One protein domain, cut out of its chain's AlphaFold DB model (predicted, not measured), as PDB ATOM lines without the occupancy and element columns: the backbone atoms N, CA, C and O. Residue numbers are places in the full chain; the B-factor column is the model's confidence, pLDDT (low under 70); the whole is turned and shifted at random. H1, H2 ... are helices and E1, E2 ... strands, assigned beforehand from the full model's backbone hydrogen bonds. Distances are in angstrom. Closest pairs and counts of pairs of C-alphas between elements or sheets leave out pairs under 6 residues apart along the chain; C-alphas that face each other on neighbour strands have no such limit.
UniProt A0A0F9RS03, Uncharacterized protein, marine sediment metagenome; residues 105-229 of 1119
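Overview. This is residues 105 to 229 of the 1119 residues of an uncharacterized protein of marine sediment metagenome (UniProt A0A0F9RS03). One strongly twisted sheet of seven strands folds back on itself into two leaves, E4 E5 E6 and E1 E3 E7, with E2 as the hinge between them. The long hairpin of E5 and E6 reaches one end of the domain; H2 packs on the sheet near E4, H3 lies at the other end and grazes the sheet, and short H1 lies off it. The printed part has 125 residues, in the order E1 H1 E2 E3 E4 H2 H3 E5 E6 E7, and its class is mixed, helices and strands. The mixed sheet runs E4 E5 E6 E2 E1 E3 E7. The whole is compact, with a radius of gyration of the C-alphas of 14.8 A and spans of 41 by 35 by 31 A.

Arrangement. E1, residues 105 to 111, is antiparallel to E3, residues 149 to 156, with N 106 and O 154 at 2.8 A. H1, residues 119 to 122, is not on the sheet. E2, residues 131 to 135, is antiparallel to E1, with N 109 and O 134 at 2.9 A. E3 bends by 61 degrees at residue 152. E4, residues 159 to 163, is parallel to E5, residues 199 to 207, with N 162 and O 201 at 2.9 A. With H2, residues 172 to 179, and H3, residues 185 to 194, they make a strand-helix-strand unit, two parallel neighbour strands with helices between, its crossover right-handed. H2 is on the sheet at a height over the sheet of 9.9 A; the closest C-alphas of H2 and E4 are those of Trp 172 and Glu 163, 6.5 A apart. H3 only grazes the sheet, with residues 189 to 193. H2 and H3 are close but not clearly touching: their closest C-alphas, of Ser 177 and Leu 188, are 6.8 A apart. E5 forms a hairpin with E6, residues 213 to 222, with N 204 and O 216 at 2.9 A. E6 is antiparallel to E2, with N 133 and O 220 at 2.8 A. E7, residues 226 to 228, is antiparallel to E3, with N 155 and O 226 at 2.9 A. In H2 and H3 every O i to N i+4 pair is within hydrogen-bond range; H1 is too short for such a pair.

Along the chain. E1 begins at C-alpha 105, (169.234, 145.476, 96.562), and is 19.0 A long. E3 measures 20.5 A, H3 14.3 A, E5 25.9 A and E6 26.9 A. E7 ends at C-alpha 228, (165.956, 138.692, 102.813).

Size, cuts and confidence. The C-alphas of Val 187 and Asp 210, the two farthest apart, are 43.6 A apart. The printed part has no cut. The link from E2 to E3, 13 residues, is long. Residues 139 to 147 are under pLDDT 70.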
ATOM      1  N   THR A 105     169.228 146.167  95.266       96.19
ATOM      2  CA  THR A 105     169.234 145.476  96.562       96.19
ATOM      3  C   THR A 105     169.982 146.330  97.570       96.19
ATOM      4  O   THR A 105     171.122 146.699  97.315       96.19
ATOM      5  N   ILE A 106     169.339 146.641  98.692       94.94
ATOM      6  CA  ILE A 106     169.816 147.601  99.689       94.94
ATOM      7  C   ILE A 106     169.832 146.938 101.063       94.94
ATOM      8  O   ILE A 106     168.867 146.269 101.441       94.94
ATOM      9  N   ASP A 107     170.908 147.134 101.817       94.38
ATOM     10  CA  ASP A 107     170.946 146.806 103.239       94.38
ATOM     11  C   ASP A 107     170.149 147.857 104.035       94.38
ATOM     12  O   ASP A 107     170.333 149.065 103.875       94.38
ATOM     13  N   TYR A 108     169.227 147.406 104.886       94.81
ATOM     14  CA  TYR A 108     168.314 148.275 105.626       94.81
ATOM     15  C   TYR A 108     168.406 148.071 107.138       94.81
ATOM     16  O   TYR A 108     168.795 147.010 107.634       94.81
ATOM     17  N   LEU A 109     167.974 149.099 107.867       94.50
ATOM     18  CA  LEU A 109     167.665 149.060 109.291       94.50
ATOM     19  C   LEU A 109     166.264 149.638 109.503       94.50
ATOM     20  O   LEU A 109     165.958 150.750 109.075       94.50
ATOM     21  N   ARG A 110     165.390 148.888 110.164       95.06
ATOM     22  CA  ARG A 110     163.991 149.252 110.390       95.06
ATOM     23  C   ARG A 110     163.675 149.221 111.873       95.06
ATOM     24  O   ARG A 110     163.886 148.206 112.520       95.06
ATOM     25  N   ASN A 111     163.057 150.281 112.382       93.81
ATOM     26  CA  ASN A 111     162.415 150.236 113.691       93.81
ATOM     27  C   ASN A 111     161.075 149.479 113.583       93.81
ATOM     28  O   ASN A 111     160.235 149.804 112.736       93.81
ATOM     29  N   LEU A 112     160.885 148.449 114.407       93.38
ATOM     30  CA  LEU A 112     159.645 147.673 114.474       93.38
ATOM     31  C   LEU A 112     158.550 148.402 115.263       93.38
ATOM     32  O   LEU A 112     157.362 148.140 115.056       93.38
ATOM     33  N   GLU A 113     158.923 149.350 116.125       91.50
ATOM     34  CA  GLU A 113     157.973 150.199 116.827       91.50
ATOM     35  C   GLU A 113     157.399 151.268 115.901       91.50
ATOM     36  O   GLU A 113     158.090 151.954 115.143       91.50
ATOM     37  N   LYS A 114     156.081 151.444 115.989       89.06
ATOM     38  CA  LYS A 114     155.396 152.499 115.258       89.06
ATOM     39  C   LYS A 114     155.847 153.855 115.803       89.06
ATOM     40  O   LYS A 114     155.635 154.139 116.980       89.06
ATOM     41  N   SER A 115     156.381 154.715 114.937       86.69
ATOM     42  CA  SER A 115     156.698 156.092 115.318       86.69
ATOM     43  C   SER A 115     155.455 156.799 115.882       86.69
ATOM     44  O   SER A 115     154.356 156.623 115.335       86.69
ATOM     45  N   PRO A 116     155.600 157.612 116.946       88.44
ATOM     46  CA  PRO A 116     154.521 158.460 117.433       88.44
ATOM     47  C   PRO A 116     153.938 159.324 116.309       88.44
ATOM     48  O   PRO A 116     154.646 159.696 115.367       88.44
ATOM     49  N   ASP A 117     152.648 159.649 116.414       91.06
ATOM     50  CA  ASP A 117     152.030 160.636 115.531       91.06
ATOM     51  C   ASP A 117     152.496 162.031 115.950       91.06
ATOM     52  O   ASP A 117     152.048 162.610 116.940       91.06
ATOM     53  N   MET A 118     153.458 162.534 115.197       90.25
ATOM     54  CA  MET A 118     154.077 163.840 115.336       90.25
ATOM     55  C   MET A 118     153.417 164.873 114.400       90.25
ATOM     56  O   MET A 118     153.931 165.984 114.233       90.25
ATOM     57  N   GLY A 119     152.284 164.521 113.779       88.81
ATOM     58  CA  GLY A 119     151.434 165.410 112.998       88.81
ATOM     59  C   GLY A 119     152.099 165.974 111.740       88.81
ATOM     60  O   GLY A 119     152.662 165.261 110.904       88.81
ATOM     61  N   GLU A 120     151.988 167.290 111.561       91.88
ATOM     62  CA  GLU A 120     152.503 167.989 110.378       91.88
ATOM     63  C   GLU A 120     154.030 168.097 110.360       91.88
ATOM     64  O   GLU A 120     154.613 168.188 109.280       91.88
ATOM     65  N   ARG A 121     154.695 168.008 111.523       88.56
ATOM     66  CA  ARG A 121     156.149 168.213 111.649       88.56
ATOM     67  C   ARG A 121     156.966 167.302 110.735       88.56
ATOM     68  O   ARG A 121     157.981 167.744 110.215       88.56
ATOM     69  N   PHE A 122     156.506 166.070 110.525       92.81
ATOM     70  CA  PHE A 122     157.148 165.083 109.646       92.81
ATOM     71  C   PHE A 122     156.243 164.642 108.489       92.81
ATOM     72  O   PHE A 122     156.398 163.544 107.941       92.81
ATOM     73  N   ALA A 123     155.233 165.468 108.183       95.50
ATOM     74  CA  ALA A 123     154.255 165.236 107.127       95.50
ATOM     75  C   ALA A 123     153.614 163.824 107.163       95.50
ATOM     76  O   ALA A 123     153.214 163.286 106.131       95.50
ATOM     77  N   GLN A 124     153.459 163.225 108.352       95.88
ATOM     78  CA  GLN A 124     152.935 161.856 108.506       95.88
ATOM     79  C   GLN A 124     151.483 161.728 108.018       95.88
ATOM     80  O   GLN A 124     151.038 160.682 107.556       95.88
ATOM     81  N   HIS A 125     150.732 162.828 108.049       95.62
ATOM     82  CA  HIS A 125     149.351 162.878 107.574       95.62
ATOM     83  C   HIS A 125     149.206 162.790 106.038       95.62
ATOM     84  O   HIS A 125     148.090 162.583 105.554       95.62
ATOM     85  N   ILE A 126     150.287 162.951 105.258       97.00
ATOM     86  CA  ILE A 126     150.270 162.849 103.783       97.00
ATOM     87  C   ILE A 126     151.096 161.687 103.227       97.00
ATOM     88  O   ILE A 126     151.114 161.472 102.018       97.00
ATOM     89  N   GLU A 127     151.759 160.929 104.091       96.56
ATOM     90  CA  GLU A 127     152.697 159.890 103.688       96.56
ATOM     91  C   GLU A 127     151.986 158.619 103.169       96.56
ATOM     92  O   GLU A 127     150.812 158.379 103.488       96.56
ATOM     93  N   PRO A 128     152.644 157.798 102.331       98.00
ATOM     94  CA  PRO A 128     152.105 156.507 101.916       98.00
ATOM     95  C   PRO A 128     152.089 155.520 103.090       98.00
ATOM     96  O   PRO A 128     152.875 155.601 104.024       98.00
ATOM     97  N   LYS A 129     151.211 154.519 103.041       97.94
ATOM     98  CA  LYS A 129     151.363 153.333 103.897       97.94
ATOM     99  C   LYS A 129     152.464 152.424 103.343       97.94
ATOM    100  O   LYS A 129     152.413 152.077 102.164       97.94
ATOM    101  N   GLY A 130     153.390 152.011 104.202       96.94
ATOM    102  CA  GLY A 130     154.491 151.099 103.887       96.94
ATOM    103  C   GLY A 130     155.337 150.799 105.125       96.94
ATOM    104  O   GLY A 130     155.022 151.278 106.219       96.94
ATOM    105  N   GLU A 131     156.386 149.997 104.958       97.38
ATOM    106  CA  GLU A 131     157.393 149.777 106.001       97.38
ATOM    107  C   GLU A 131     158.511 150.809 105.829       97.38
ATOM    108  O   GLU A 131     159.183 150.814 104.801       97.38
ATOM    109  N   TYR A 132     158.680 151.693 106.810       96.88
ATOM    110  CA  TYR A 132     159.724 152.716 106.796       96.88
ATOM    111  C   TYR A 132     161.035 152.132 107.309       96.88
ATOM    112  O   TYR A 132     161.052 151.436 108.326       96.88
ATOM    113  N   MET A 133     162.117 152.404 106.591       96.44
ATOM    114  CA  MET A 133     163.446 151.866 106.845       96.44
ATOM    115  C   MET A 133     164.482 152.955 106.562       96.44
ATOM    116  O   MET A 133     164.253 153.834 105.730       96.44
ATOM    117  N   ASN A 134     165.628 152.862 107.219       94.38
ATOM    118  CA  ASN A 134     166.810 153.648 106.898       94.38
ATOM    119  C   ASN A 134     167.808 152.773 106.142       94.38
ATOM    120  O   ASN A 134     167.818 151.546 106.303       94.38
ATOM    121  N   PHE A 135     168.652 153.408 105.337       92.44
ATOM    122  CA  PHE A 135     169.814 152.743 104.769       92.44
ATOM    123  C   PHE A 135     170.764 152.297 105.888       92.44
ATOM    124  O   PHE A 135     171.021 153.052 106.825       92.44
ATOM    125  N   ASN A 136     171.260 151.062 105.809       86.25
ATOM    126  CA  ASN A 136     172.241 150.534 106.747       86.25
ATOM    127  C   ASN A 136     173.561 150.284 106.019       86.25
ATOM    128  O   ASN A 136     173.742 149.234 105.409       86.25
ATOM    129  N   SER A 137     174.503 151.221 106.130       77.81
ATOM    130  CA  SER A 137     175.843 151.073 105.550       77.81
ATOM    131  C   SER A 137     176.687 149.981 106.225       77.81
ATOM    132  O   SER A 137     177.770 149.652 105.740       77.81
ATOM    133  N   ARG A 138     176.216 149.398 107.341       72.44
ATOM    134  CA  ARG A 138     176.930 148.391 108.141       72.44
ATOM    135  C   ARG A 138     176.010 147.234 108.567       72.44
ATOM    136  O   ARG A 138     175.778 147.033 109.761       72.44
ATOM    137  N   PRO A 139     175.527 146.406 107.621       61.69
ATOM    138  CA  PRO A 139     174.545 145.344 107.883       61.69
ATOM    139  C   PRO A 139     174.953 144.324 108.959       61.69
ATOM    140  O   PRO A 139     174.076 143.728 109.575       61.69
ATOM    141  N   ASN A 140     176.258 144.142 109.205       60.00
ATOM    142  CA  ASN A 140     176.794 143.068 110.050       60.00
ATOM    143  C   ASN A 140     177.562 143.536 111.302       60.00
ATOM    144  O   ASN A 140     178.167 142.685 111.950       60.00
ATOM    145  N   LYS A 141     177.630 144.840 111.620       55.12
ATOM    146  CA  LYS A 141     178.508 145.305 112.717       55.12
ATOM    147  C   LYS A 141     177.883 146.171 113.807       55.12
ATOM    148  O   LYS A 141     178.427 146.151 114.895       55.12
ATOM    149  N   ASP A 142     176.754 146.841 113.581       60.53
ATOM    150  CA  ASP A 142     176.277 147.865 114.529       60.53
ATOM    151  C   ASP A 142     174.736 147.924 114.622       60.53
ATOM    152  O   ASP A 142     174.161 149.010 114.684       60.53
ATOM    153  N   VAL A 143     174.018 146.792 114.565       59.59
ATOM    154  CA  VAL A 143     172.569 146.817 114.850       59.59
ATOM    155  C   VAL A 143     172.417 146.950 116.363       59.59
ATOM    156  O   VAL A 143     172.828 146.029 117.064       59.59
ATOM    157  N   PRO A 144     171.858 148.052 116.895       59.53
ATOM    158  CA  PRO A 144     171.709 148.196 118.335       59.53
ATOM    159  C   PRO A 144     170.785 147.092 118.856       59.53
ATOM    160  O   PRO A 144     169.623 147.025 118.434       59.53
ATOM    161  N   ASP A 145     171.285 146.239 119.752       60.53
ATOM    162  CA  ASP A 145     170.547 145.085 120.281       60.53
ATOM    163  C   ASP A 145     169.538 145.488 121.370       60.53
ATOM    164  O   ASP A 145     169.490 144.971 122.477       60.53
ATOM    165  N   TYR A 146     168.696 146.475 121.056       62.38
ATOM    166  CA  TYR A 146     167.567 146.866 121.900       62.38
ATOM    167  C   TYR A 146     166.305 146.032 121.602       62.38
ATOM    168  O   TYR A 146     165.201 146.458 121.944       62.38
ATOM    169  N   GLY A 147     166.409 144.909 120.873       65.75
ATOM    170  CA  GLY A 147     165.283 144.028 120.511       65.75
ATOM    171  C   GLY A 147     164.165 144.654 119.652       65.75
ATOM    172  O   GLY A 147     163.122 144.037 119.437       65.75
ATOM    173  N   LYS A 148     164.342 145.891 119.168       86.19
ATOM    174  CA  LYS A 148     163.297 146.697 118.496       86.19
ATOM    175  C   LYS A 148     163.610 147.043 117.042       86.19
ATOM    176  O   LYS A 148     162.800 147.697 116.381       86.19
ATOM    177  N   PHE A 149     164.760 146.611 116.535       91.31
ATOM    178  CA  PHE A 149     165.186 146.877 115.168       91.31
ATOM    179  C   PHE A 149     165.281 145.583 114.353       91.31
ATOM    180  O   PHE A 149     165.737 144.555 114.835       91.31
ATOM    181  N   GLU A 150     164.838 145.645 113.100       92.56
ATOM    182  CA  GLU A 150     165.011 144.611 112.080       92.56
ATOM    183  C   GLU A 150     166.045 145.123 111.076       92.56
ATOM    184  O   GLU A 150     165.850 146.185 110.481       92.56
ATOM    185  N   SER A 151     167.127 144.382 110.859       92.88
ATOM    186  CA  SER A 151     168.071 144.637 109.770       92.88
ATOM    187  C   SER A 151     168.048 143.495 108.755       92.88
ATOM    188  O   SER A 151     167.661 142.362 109.053       92.88
ATOM    189  N   GLY A 152     168.441 143.794 107.524       94.19
ATOM    190  CA  GLY A 152     168.552 142.790 106.477       94.19
ATOM    191  C   GLY A 152     168.727 143.415 105.108       94.19
ATOM    192  O   GLY A 152     169.064 144.588 104.988       94.19
ATOM    193  N   ARG A 153     168.466 142.626 104.066       95.44
ATOM    194  CA  ARG A 153     168.493 143.089 102.674       95.44
ATOM    195  C   ARG A 153     167.093 143.231 102.133       95.44
ATOM    196  O   ARG A 153     166.258 142.357 102.347       95.44
ATOM    197  N   ILE A 154     166.841 144.288 101.378       96.88
ATOM    198  CA  ILE A 154     165.602 144.472 100.633       96.88
ATOM    199  C   ILE A 154     165.908 144.666  99.153       96.88
ATOM    200  O   ILE A 154     166.738 145.491  98.785       96.88
ATOM    201  N   THR A 155     165.229 143.903  98.301       97.38
ATOM    202  CA  THR A 155     165.322 144.035  96.845       97.38
ATOM    203  C   THR A 155     164.050 144.674  96.301       97.38
ATOM    204  O   THR A 155     162.949 144.140  96.474       97.38
ATOM    205  N   PHE A 156     164.217 145.791  95.600       97.94
ATOM    206  CA  PHE A 156     163.190 146.432  94.783       97.94
ATOM    207  C   PHE A 156     163.478 146.136  93.315       97.94
ATOM    208  O   PHE A 156     164.601 146.315  92.859       97.94
ATOM    209  N   ASN A 157     162.480 145.699  92.552       97.50
ATOM    210  CA  ASN A 157     162.608 145.503  91.109       97.50
ATOM    211  C   ASN A 157     162.354 146.808  90.348       97.50
ATOM    212  O   ASN A 157     162.925 147.016  89.278       97.50
ATOM    213  N   LYS A 158     161.464 147.662  90.868       98.00
ATOM    214  CA  LYS A 158     161.080 148.946  90.270       98.00
ATOM    215  C   LYS A 158     160.875 149.996  91.370       98.00
ATOM    216  O   LYS A 158     159.737 150.394  91.626       98.00
ATOM    217  N   PRO A 159     161.949 150.477  92.014       98.25
ATOM    218  CA  PRO A 159     161.830 151.547  92.994       98.25
ATOM    219  C   PRO A 159     161.436 152.870  92.322       98.25
ATOM    220  O   PRO A 159     161.777 153.124  91.162       98.25
ATOM    221  N   LEU A 160     160.745 153.732  93.068       98.44
ATOM    222  CA  LEU A 160     160.620 155.159  92.781       98.44
ATOM    223  C   LEU A 160     161.685 155.913  93.585       98.44
ATOM    224  O   LEU A 160     161.642 155.900  94.813       98.44
ATOM    225  N   VAL A 161     162.614 156.577  92.902       98.06
ATOM    226  CA  VAL A 161     163.683 157.365  93.533       98.06
ATOM    227  C   VAL A 161     163.309 158.848  93.533       98.06
ATOM    228  O   VAL A 161     162.950 159.386  92.484       98.06
ATOM    229  N   LEU A 162     163.381 159.501  94.695       97.81
ATOM    230  CA  LEU A 162     163.067 160.922  94.897       97.81
ATOM    231  C   LEU A 162     164.197 161.649  95.638       97.81
ATOM    232  O   LEU A 162     164.916 161.054  96.429       97.81
ATOM    233  N   GLU A 163     164.310 162.960  95.446       96.88
ATOM    234  CA  GLU A 163     165.215 163.794  96.243       96.88
ATOM    235  C   GLU A 163     164.665 163.997  97.667       96.88
ATOM    236  O   GLU A 163     163.511 164.400  97.859       96.88
ATOM    237  N   HIS A 164     165.496 163.751  98.679       96.19
ATOM    238  CA  HIS A 164     165.176 164.005 100.077       96.19
ATOM    239  C   HIS A 164     165.409 165.488 100.417       96.19
ATOM    240  O   HIS A 164     166.483 165.896 100.845       96.19
ATOM    241  N   LYS A 165     164.382 166.323 100.219       92.75
ATOM    242  CA  LYS A 165     164.458 167.770 100.515       92.75
ATOM    243  C   LYS A 165     164.347 168.090 102.007       92.75
ATOM    244  O   LYS A 165     165.067 168.921 102.544       92.75
ATOM    245  N   THR A 166     163.357 167.491 102.660       90.81
ATOM    246  CA  THR A 166     163.070 167.618 104.094       90.81
ATOM    247  C   THR A 166     162.051 166.550 104.484       90.81
ATOM    248  O   THR A 166     161.334 166.021 103.629       90.81
ATOM    249  N   THR A 167     161.962 166.246 105.776       86.38
ATOM    250  CA  THR A 167     160.941 165.359 106.343       86.38
ATOM    251  C   THR A 167     159.632 166.093 106.665       86.38
ATOM    252  O   THR A 167     158.608 165.446 106.875       86.38
ATOM    253  N   ALA A 168     159.630 167.432 106.675       89.19
ATOM    254  CA  ALA A 168     158.460 168.259 106.971       89.19
ATOM    255  C   ALA A 168     157.519 168.460 105.763       89.19
ATOM    256  O   ALA A 168     157.754 167.974 104.652       89.19
ATOM    257  N   VAL A 169     156.423 169.201 105.971       87.88
ATOM    258  CA  VAL A 169     155.558 169.672 104.874       87.88
ATOM    259  C   VAL A 169     156.393 170.491 103.881       87.88
ATOM    260  O   VAL A 169     157.186 171.337 104.282       87.88
ATOM    261  N   GLY A 170     156.224 170.224 102.584       90.75
ATOM    262  CA  GLY A 170     157.071 170.757 101.511       90.75
ATOM    263  C   GLY A 170     158.277 169.878 101.153       90.75
ATOM    264  O   GLY A 170     159.006 170.206 100.224       90.75
ATOM    265  N   GLY A 171     158.477 168.762 101.861       95.00
ATOM    266  CA  GLY A 171     159.511 167.772 101.567       95.00
ATOM    267  C   GLY A 171     159.106 166.682 100.576       95.00
ATOM    268  O   GLY A 171     158.071 166.762  99.910       95.00
ATOM    269  N   TRP A 172     159.888 165.602 100.543       97.25
ATOM    270  CA  TRP A 172     159.727 164.506  99.577       97.25
ATOM    271  C   TRP A 172     158.344 163.832  99.657       97.25
ATOM    272  O   TRP A 172     157.774 163.444  98.640       97.25
ATOM    273  N   LYS A 173     157.744 163.757 100.856       97.50
ATOM    274  CA  LYS A 173     156.384 163.221 101.065       97.50
ATOM    275  C   LYS A 173     155.312 164.099 100.412       97.50
ATOM    276  O   LYS A 173     154.304 163.593  99.918       97.50
ATOM    277  N   THR A 174     155.532 165.415 100.402       97.50
ATOM    278  CA  THR A 174     154.644 166.379  99.735       97.50
ATOM    279  C   THR A 174     154.752 166.231  98.227       97.50
ATOM    280  O   THR A 174     153.725 166.099  97.560       97.50
ATOM    281  N   ASP A 175     155.979 166.155  97.710       97.62
ATOM    282  CA  ASP A 175     156.241 165.928  96.289       97.62
ATOM    283  C   ASP A 175     155.623 164.614  95.814       97.62
ATOM    284  O   ASP A 175     154.873 164.604  94.840       97.62
ATOM    285  N   LEU A 176     155.816 163.525  96.564       98.19
ATOM    286  CA  LEU A 176     155.209 162.230  96.277       98.19
ATOM    287  C   LEU A 176     153.677 162.309  96.241       98.19
ATOM    288  O   LEU A 176     153.054 161.868  95.277       98.19
ATOM    289  N   SER A 177     153.045 162.874  97.272       98.25
ATOM    290  CA  SER A 177     151.587 163.046  97.299       98.25
ATOM    291  C   SER A 177     151.108 163.833  96.072       98.25
ATOM    292  O   SER A 177     150.157 163.421  95.402       98.25
ATOM    293  N   ASN A 178     151.794 164.925  95.722       98.12
ATOM    294  CA  ASN A 178     151.469 165.767  94.570       98.12
ATOM    295  C   ASN A 178     151.639 165.030  93.233       98.12
ATOM    296  O   ASN A 178     150.737 165.102  92.396       98.12
ATOM    297  N   MET A 179     152.715 164.253  93.059       97.81
ATOM    298  CA  MET A 179     152.947 163.404  91.879       97.81
ATOM    299  C   MET A 179     151.786 162.436  91.618       97.81
ATOM    300  O   MET A 179     151.484 162.119  90.470       97.81
ATOM    301  N   PHE A 180     151.095 162.000  92.674       98.12
ATOM    302  CA  PHE A 180     149.939 161.108  92.590       98.12
ATOM    303  C   PHE A 180     148.590 161.822  92.785       98.12
ATOM    304  O   PHE A 180     147.579 161.169  93.069       98.12
ATOM    305  N   GLY A 181     148.540 163.142  92.580       97.94
ATOM    306  CA  GLY A 181     147.308 163.935  92.585       97.94
ATOM    307  C   GLY A 181     146.770 164.244  93.984       97.94
ATOM    308  O   GLY A 181     145.562 164.185  94.204       97.94
ATOM    309  N   GLY A 182     147.656 164.510  94.947       97.81
ATOM    310  CA  GLY A 182     147.309 164.856  96.329       97.81
ATOM    311  C   GLY A 182     146.811 163.676  97.173       97.81
ATOM    312  O   GLY A 182     146.192 163.880  98.220       97.81
ATOM    313  N   LYS A 183     147.018 162.438  96.705       98.44
ATOM    314  CA  LYS A 183     146.602 161.221  97.418       98.44
ATOM    315  C   LYS A 183     147.468 161.013  98.656       98.44
ATOM    316  O   LYS A 183     148.648 161.322  98.642       98.44
ATOM    317  N   LYS A 184     146.888 160.419  99.704       98.19
ATOM    318  CA  LYS A 184     147.543 160.194 101.008       98.19
ATOM    319  C   LYS A 184     147.303 158.771 101.518       98.19
ATOM    320  O   LYS A 184     146.353 158.103 101.085       98.19
ATOM    321  N   GLY A 185     148.131 158.297 102.448       97.25
ATOM    322  CA  GLY A 185     147.948 157.022 103.142       97.25
ATOM    323  C   GLY A 185     147.800 155.830 102.192       97.25
ATOM    324  O   GLY A 185     148.540 155.682 101.224       97.25
ATOM    325  N   LYS A 186     146.804 154.971 102.446       98.19
ATOM    326  CA  LYS A 186     146.563 153.757 101.642       98.19
ATOM    327  C   LYS A 186     146.195 154.072 100.186       98.19
ATOM    328  O   LYS A 186     146.534 153.309  99.286       98.19
ATOM    329  N   VAL A 187     145.510 155.193  99.944       98.25
ATOM    330  CA  VAL A 187     145.121 155.615  98.589       98.25
ATOM    331  C   VAL A 187     146.355 156.025  97.781       98.25
ATOM    332  O   VAL A 187     146.431 155.702  96.595       98.25
ATOM    333  N   LEU A 188     147.332 156.672  98.427       98.50
ATOM    334  CA  LEU A 188     148.633 156.975  97.829       98.50
ATOM    335  C   LEU A 188     149.415 155.696  97.518       98.50
ATOM    336  O   LEU A 188     149.802 155.502  96.371       98.50
ATOM    337  N   THR A 189     149.548 154.778  98.482       98.62
ATOM    338  CA  THR A 189     150.223 153.481  98.274       98.62
ATOM    339  C   THR A 189     149.644 152.715  97.089       98.62
ATOM    340  O   THR A 189     150.385 152.234  96.239       98.62
ATOM    341  N   ASN A 190     148.316 152.642  96.978       98.38
ATOM    342  CA  ASN A 190     147.664 151.964  95.858       98.38
ATOM    343  C   ASN A 190     147.937 152.653  94.516       98.38
ATOM    344  O   ASN A 190     148.036 151.980  93.494       98.38
ATOM    345  N   ALA A 191     148.039 153.984  94.499       98.44
ATOM    346  CA  ALA A 191     148.381 154.725  93.291       98.44
ATOM    347  C   ALA A 191     149.837 154.476  92.868       98.44
ATOM    348  O   ALA A 191     150.080 154.289  91.678       98.44
ATOM    349  N   ILE A 192     150.759 154.391  93.832       98.44
ATOM    350  CA  ILE A 192     152.172 154.052  93.609       98.44
ATOM    351  C   ILE A 192     152.302 152.622  93.067       98.44
ATOM    352  O   ILE A 192     152.886 152.433  92.001       98.44
ATOM    353  N   LYS A 193     151.646 151.636  93.704       98.12
ATOM    354  CA  LYS A 193     151.577 150.250  93.200       98.12
ATOM    355  C   LYS A 193     150.988 150.184  91.791       98.12
ATOM    356  O   LYS A 193     151.519 149.503  90.922       98.12
ATOM    357  N   LYS A 194     149.901 150.923  91.534       98.25
ATOM    358  CA  LYS A 194     149.258 150.981  90.209       98.25
ATOM    359  C   LYS A 194     150.166 151.599  89.141       98.25
ATOM    360  O   LYS A 194     150.037 151.239  87.976       98.25
ATOM    361  N   ALA A 195     151.070 152.501  89.521       98.00
ATOM    362  CA  ALA A 195     152.097 153.030  88.626       98.00
ATOM    363  C   ALA A 195     153.266 152.056  88.391       98.00
ATOM    364  O   ALA A 195     154.116 152.335  87.552       98.00
ATOM    365  N   GLY A 196     153.278 150.900  89.062       97.88
ATOM    366  CA  GLY A 196     154.248 149.829  88.846       97.88
ATOM    367  C   GLY A 196     155.473 149.882  89.754       97.88
ATOM    368  O   GLY A 196     156.406 149.124  89.501       97.88
ATOM    369  N   TYR A 197     155.468 150.739  90.780       98.56
ATOM    370  CA  TYR A 197     156.565 150.840  91.742       98.56
ATOM    371  C   TYR A 197     156.353 149.912  92.943       98.56
ATOM    372  O   TYR A 197     155.240 149.826  93.475       98.56
ATOM    373  N   ASP A 198     157.420 149.250  93.389       98.50
ATOM    374  CA  ASP A 198     157.428 148.323  94.535       98.50
ATOM    375  C   ASP A 198     158.137 148.878  95.783       98.50
ATOM    376  O   ASP A 198     158.066 148.287  96.863       98.50
ATOM    377  N   GLY A 199     158.731 150.064  95.680       98.31
ATOM    378  CA  GLY A 199     159.340 150.775  96.797       98.31
ATOM    379  C   GLY A 199     159.545 152.248  96.506       98.31
ATOM    380  O   GLY A 199     159.394 152.702  95.370       98.31
ATOM    381  N   ILE A 200     159.893 152.994  97.548       98.62
ATOM    382  CA  ILE A 200     160.329 154.384  97.448       98.62
ATOM    383  C   ILE A 200     161.700 154.482  98.094       98.62
ATOM    384  O   ILE A 200     161.892 153.981  99.200       98.62
ATOM    385  N   ILE A 201     162.629 155.133  97.412       98.06
ATOM    386  CA  ILE A 201     163.966 155.420  97.915       98.06
ATOM    387  C   ILE A 201     164.150 156.923  97.814       98.06
ATOM    388  O   ILE A 201     163.853 157.520  96.780       98.06
ATOM    389  N   THR A 202     164.611 157.548  98.886       97.75
ATOM    390  CA  THR A 202     164.932 158.971  98.869       97.75
ATOM    391  C   THR A 202     166.436 159.164  98.966       97.75
ATOM    392  O   THR A 202     167.111 158.436  99.691       97.75
ATOM    393  N   THR A 203     166.965 160.122  98.215       96.38
ATOM    394  CA  THR A 203     168.403 160.395  98.141       96.38
ATOM    395  C   THR A 203     168.695 161.858  98.437       96.38
ATOM    396  O   THR A 203     167.980 162.726  97.936       96.38
ATOM    397  N   GLU A 204     169.754 162.151  99.182       94.81
ATOM    398  CA  GLU A 204     170.253 163.512  99.413       94.81
ATOM    399  C   GLU A 204     171.723 163.643  99.023       94.81
ATOM    400  O   GLU A 204     172.454 162.658  98.952       94.81
ATOM    401  N   VAL A 205     172.153 164.870  98.743       92.00
ATOM    402  CA  VAL A 205     173.560 165.170  98.479       92.00
ATOM    403  C   VAL A 205     174.242 165.473  99.810       92.00
ATOM    404  O   VAL A 205     173.999 166.519 100.413       92.00
ATOM    405  N   ALA A 206     175.105 164.568 100.259       87.94
ATOM    406  CA  ALA A 206     176.023 164.799 101.366       87.94
ATOM    407  C   ALA A 206     177.370 165.307 100.840       87.94
ATOM    408  O   ALA A 206     177.743 165.054  99.696       87.94
ATOM    409  N   LYS A 207     178.105 166.047 101.673       87.12
ATOM    410  CA  LYS A 207     179.494 166.424 101.381       87.12
ATOM    411  C   LYS A 207     180.423 165.552 102.208       87.12
ATOM    412  O   LYS A 207     180.275 165.530 103.430       87.12
ATOM    413  N   ASP A 208     181.364 164.888 101.552       82.81
ATOM    414  CA  ASP A 208     182.432 164.145 102.215       82.81
ATOM    415  C   ASP A 208     183.445 165.100 102.877       82.81
ATOM    416  O   ASP A 208     183.393 166.326 102.713       82.81
ATOM    417  N   ASN A 209     184.372 164.542 103.665       79.25
ATOM    418  CA  ASN A 209     185.377 165.313 104.412       79.25
ATOM    419  C   ASN A 209     186.278 166.172 103.502       79.25
ATOM    420  O   ASN A 209     186.752 167.223 103.929       79.25
ATOM    421  N   ASP A 210     186.492 165.751 102.254       85.94
ATOM    422  CA  ASP A 210     187.259 166.483 101.238       85.94
ATOM    423  C   ASP A 210     186.422 167.538 100.481       85.94
ATOM    424  O   ASP A 210     186.936 168.263  99.627       85.94
ATOM    425  N   GLY A 211     185.132 167.660 100.809       86.50
ATOM    426  CA  GLY A 211     184.190 168.580 100.182       86.50
ATOM    427  C   GLY A 211     183.552 168.062  98.893       86.50
ATOM    428  O   GLY A 211     182.759 168.802  98.300       86.50
ATOM    429  N   THR A 212     183.858 166.833  98.462       86.56
ATOM    430  CA  THR A 212     183.185 166.210  97.318       86.56
ATOM    431  C   THR A 212     181.721 165.927  97.644       86.56
ATOM    432  O   THR A 212     181.361 165.560  98.761       86.56
ATOM    433  N   GLU A 213     180.843 166.191  96.678       89.25
ATOM    434  CA  GLU A 213     179.409 165.944  96.813       89.25
ATOM    435  C   GLU A 213     179.103 164.500  96.410       89.25
ATOM    436  O   GLU A 213     179.403 164.083  95.289       89.25
ATOM    437  N   LYS A 214     178.487 163.750  97.324       89.19
ATOM    438  CA  LYS A 214     178.118 162.348  97.164       89.19
ATOM    439  C   LYS A 214     176.623 162.181  97.402       89.19
ATOM    440  O   LYS A 214     176.066 162.721  98.355       89.19
ATOM    441  N   LEU A 215     175.962 161.437  96.521       88.12
ATOM    442  CA  LEU A 215     174.555 161.100  96.695       88.12
ATOM    443  C   LEU A 215     174.446 159.941  97.697       88.12
ATOM    444  O   LEU A 215     175.019 158.877  97.471       88.12
ATOM    445  N   ILE A 216     173.730 160.152  98.797       92.44
ATOM    446  CA  ILE A 216     173.483 159.143  99.833       92.44
ATOM    447  C   ILE A 216     171.993 158.816  99.913       92.44
ATOM    448  O   ILE A 216     171.140 159.629  99.556       92.44
ATOM    449  N   THR A 217     171.668 157.607 100.371       93.75
ATOM    450  CA  THR A 217     170.278 157.184 100.589       93.75
ATOM    451  C   THR A 217     169.823 157.622 101.980       93.75
ATOM    452  O   THR A 217     170.481 157.294 102.962       93.75
ATOM    453  N   ALA A 218     168.692 158.327 102.069       93.38
ATOM    454  CA  ALA A 218     168.138 158.842 103.322       93.38
ATOM    455  C   ALA A 218     167.048 157.907 103.887       93.38
ATOM    456  O   ALA A 218     167.329 157.031 104.704       93.38
ATOM    457  N   GLU A 219     165.801 158.053 103.427       94.94
ATOM    458  CA  GLU A 219     164.652 157.228 103.833       94.94
ATOM    459  C   GLU A 219     164.258 156.222 102.737       94.94
ATOM    460  O   GLU A 219     164.250 156.546 101.542       94.94
ATOM    461  N   ILE A 220     163.860 155.016 103.150       97.62
ATOM    462  CA  ILE A 220     163.363 153.933 102.293       97.62
ATOM    463  C   ILE A 220     161.953 153.542 102.756       97.62
ATOM    464  O   ILE A 220     161.698 153.373 103.948       97.62
ATOM    465  N   VAL A 221     161.023 153.357 101.816       98.06
ATOM    466  CA  VAL A 221     159.676 152.839 102.097       98.06
ATOM    467  C   VAL A 221     159.420 151.575 101.292       98.06
ATOM    468  O   VAL A 221     159.251 151.617 100.071       98.06
ATOM    469  N   ASN A 222     159.320 150.448 101.993       98.38
ATOM    470  CA  ASN A 222     158.904 149.188 101.403       98.38
ATOM    471  C   ASN A 222     157.388 149.171 101.154       98.38
ATOM    472  O   ASN A 222     156.591 149.339 102.084       98.38
ATOM    473  N   ILE A 223     156.993 148.934  99.902       98.12
ATOM    474  CA  ILE A 223     155.595 148.814  99.468       98.12
ATOM    475  C   ILE A 223     155.272 147.374  99.023       98.12
ATOM    476  O   ILE A 223     154.182 146.872  99.326       98.12
ATOM    477  N   ASP A 224     156.181 146.740  98.280       97.75
ATOM    478  CA  ASP A 224     156.092 145.356  97.784       97.75
ATOM    479  C   ASP A 224     157.475 144.740  97.461       97.75
ATOM    480  O   ASP A 224     157.586 143.792  96.683       97.75
ATOM    481  N   GLY A 225     158.548 145.303  98.021       96.88
ATOM    482  CA  GLY A 225     159.909 144.792  97.894       96.88
ATOM    483  C   GLY A 225     160.099 143.477  98.651       96.88
ATOM    484  O   GLY A 225     159.416 143.182  99.635       96.88
ATOM    485  N   THR A 226     161.052 142.665  98.192       97.75
ATOM    486  CA  THR A 226     161.340 141.355  98.794       97.75
ATOM    487  C   THR A 226     162.453 141.486  99.825       97.75
ATOM    488  O   THR A 226     163.579 141.837  99.477       97.75
ATOM    489  N   LYS A 227     162.147 141.193 101.092       96.00
ATOM    490  CA  LYS A 227     163.132 141.196 102.182       96.00
ATOM    491  C   LYS A 227     163.815 139.834 102.294       96.00
ATOM    492  O   LYS A 227     163.151 138.801 102.252       96.00
ATOM    493  N   THR A 228     165.127 139.849 102.476       91.56
ATOM    494  CA  THR A 228     165.956 138.692 102.813       91.56
ATOM    495  C   THR A 228     166.613 138.987 104.153       91.56
ATOM    496  O   THR A 228     167.529 139.807 104.236       91.56
ATOM    497  N   LEU A 229     166.114 138.349 105.209       86.31
ATOM    498  CA  LEU A 229     166.730 138.433 106.528       86.31
ATOM    499  C   LEU A 229     168.009 137.582 106.536       86.31
ATOM    500  O   LEU A 229     168.022 136.516 105.906       86.31
TER     501      LEU A 229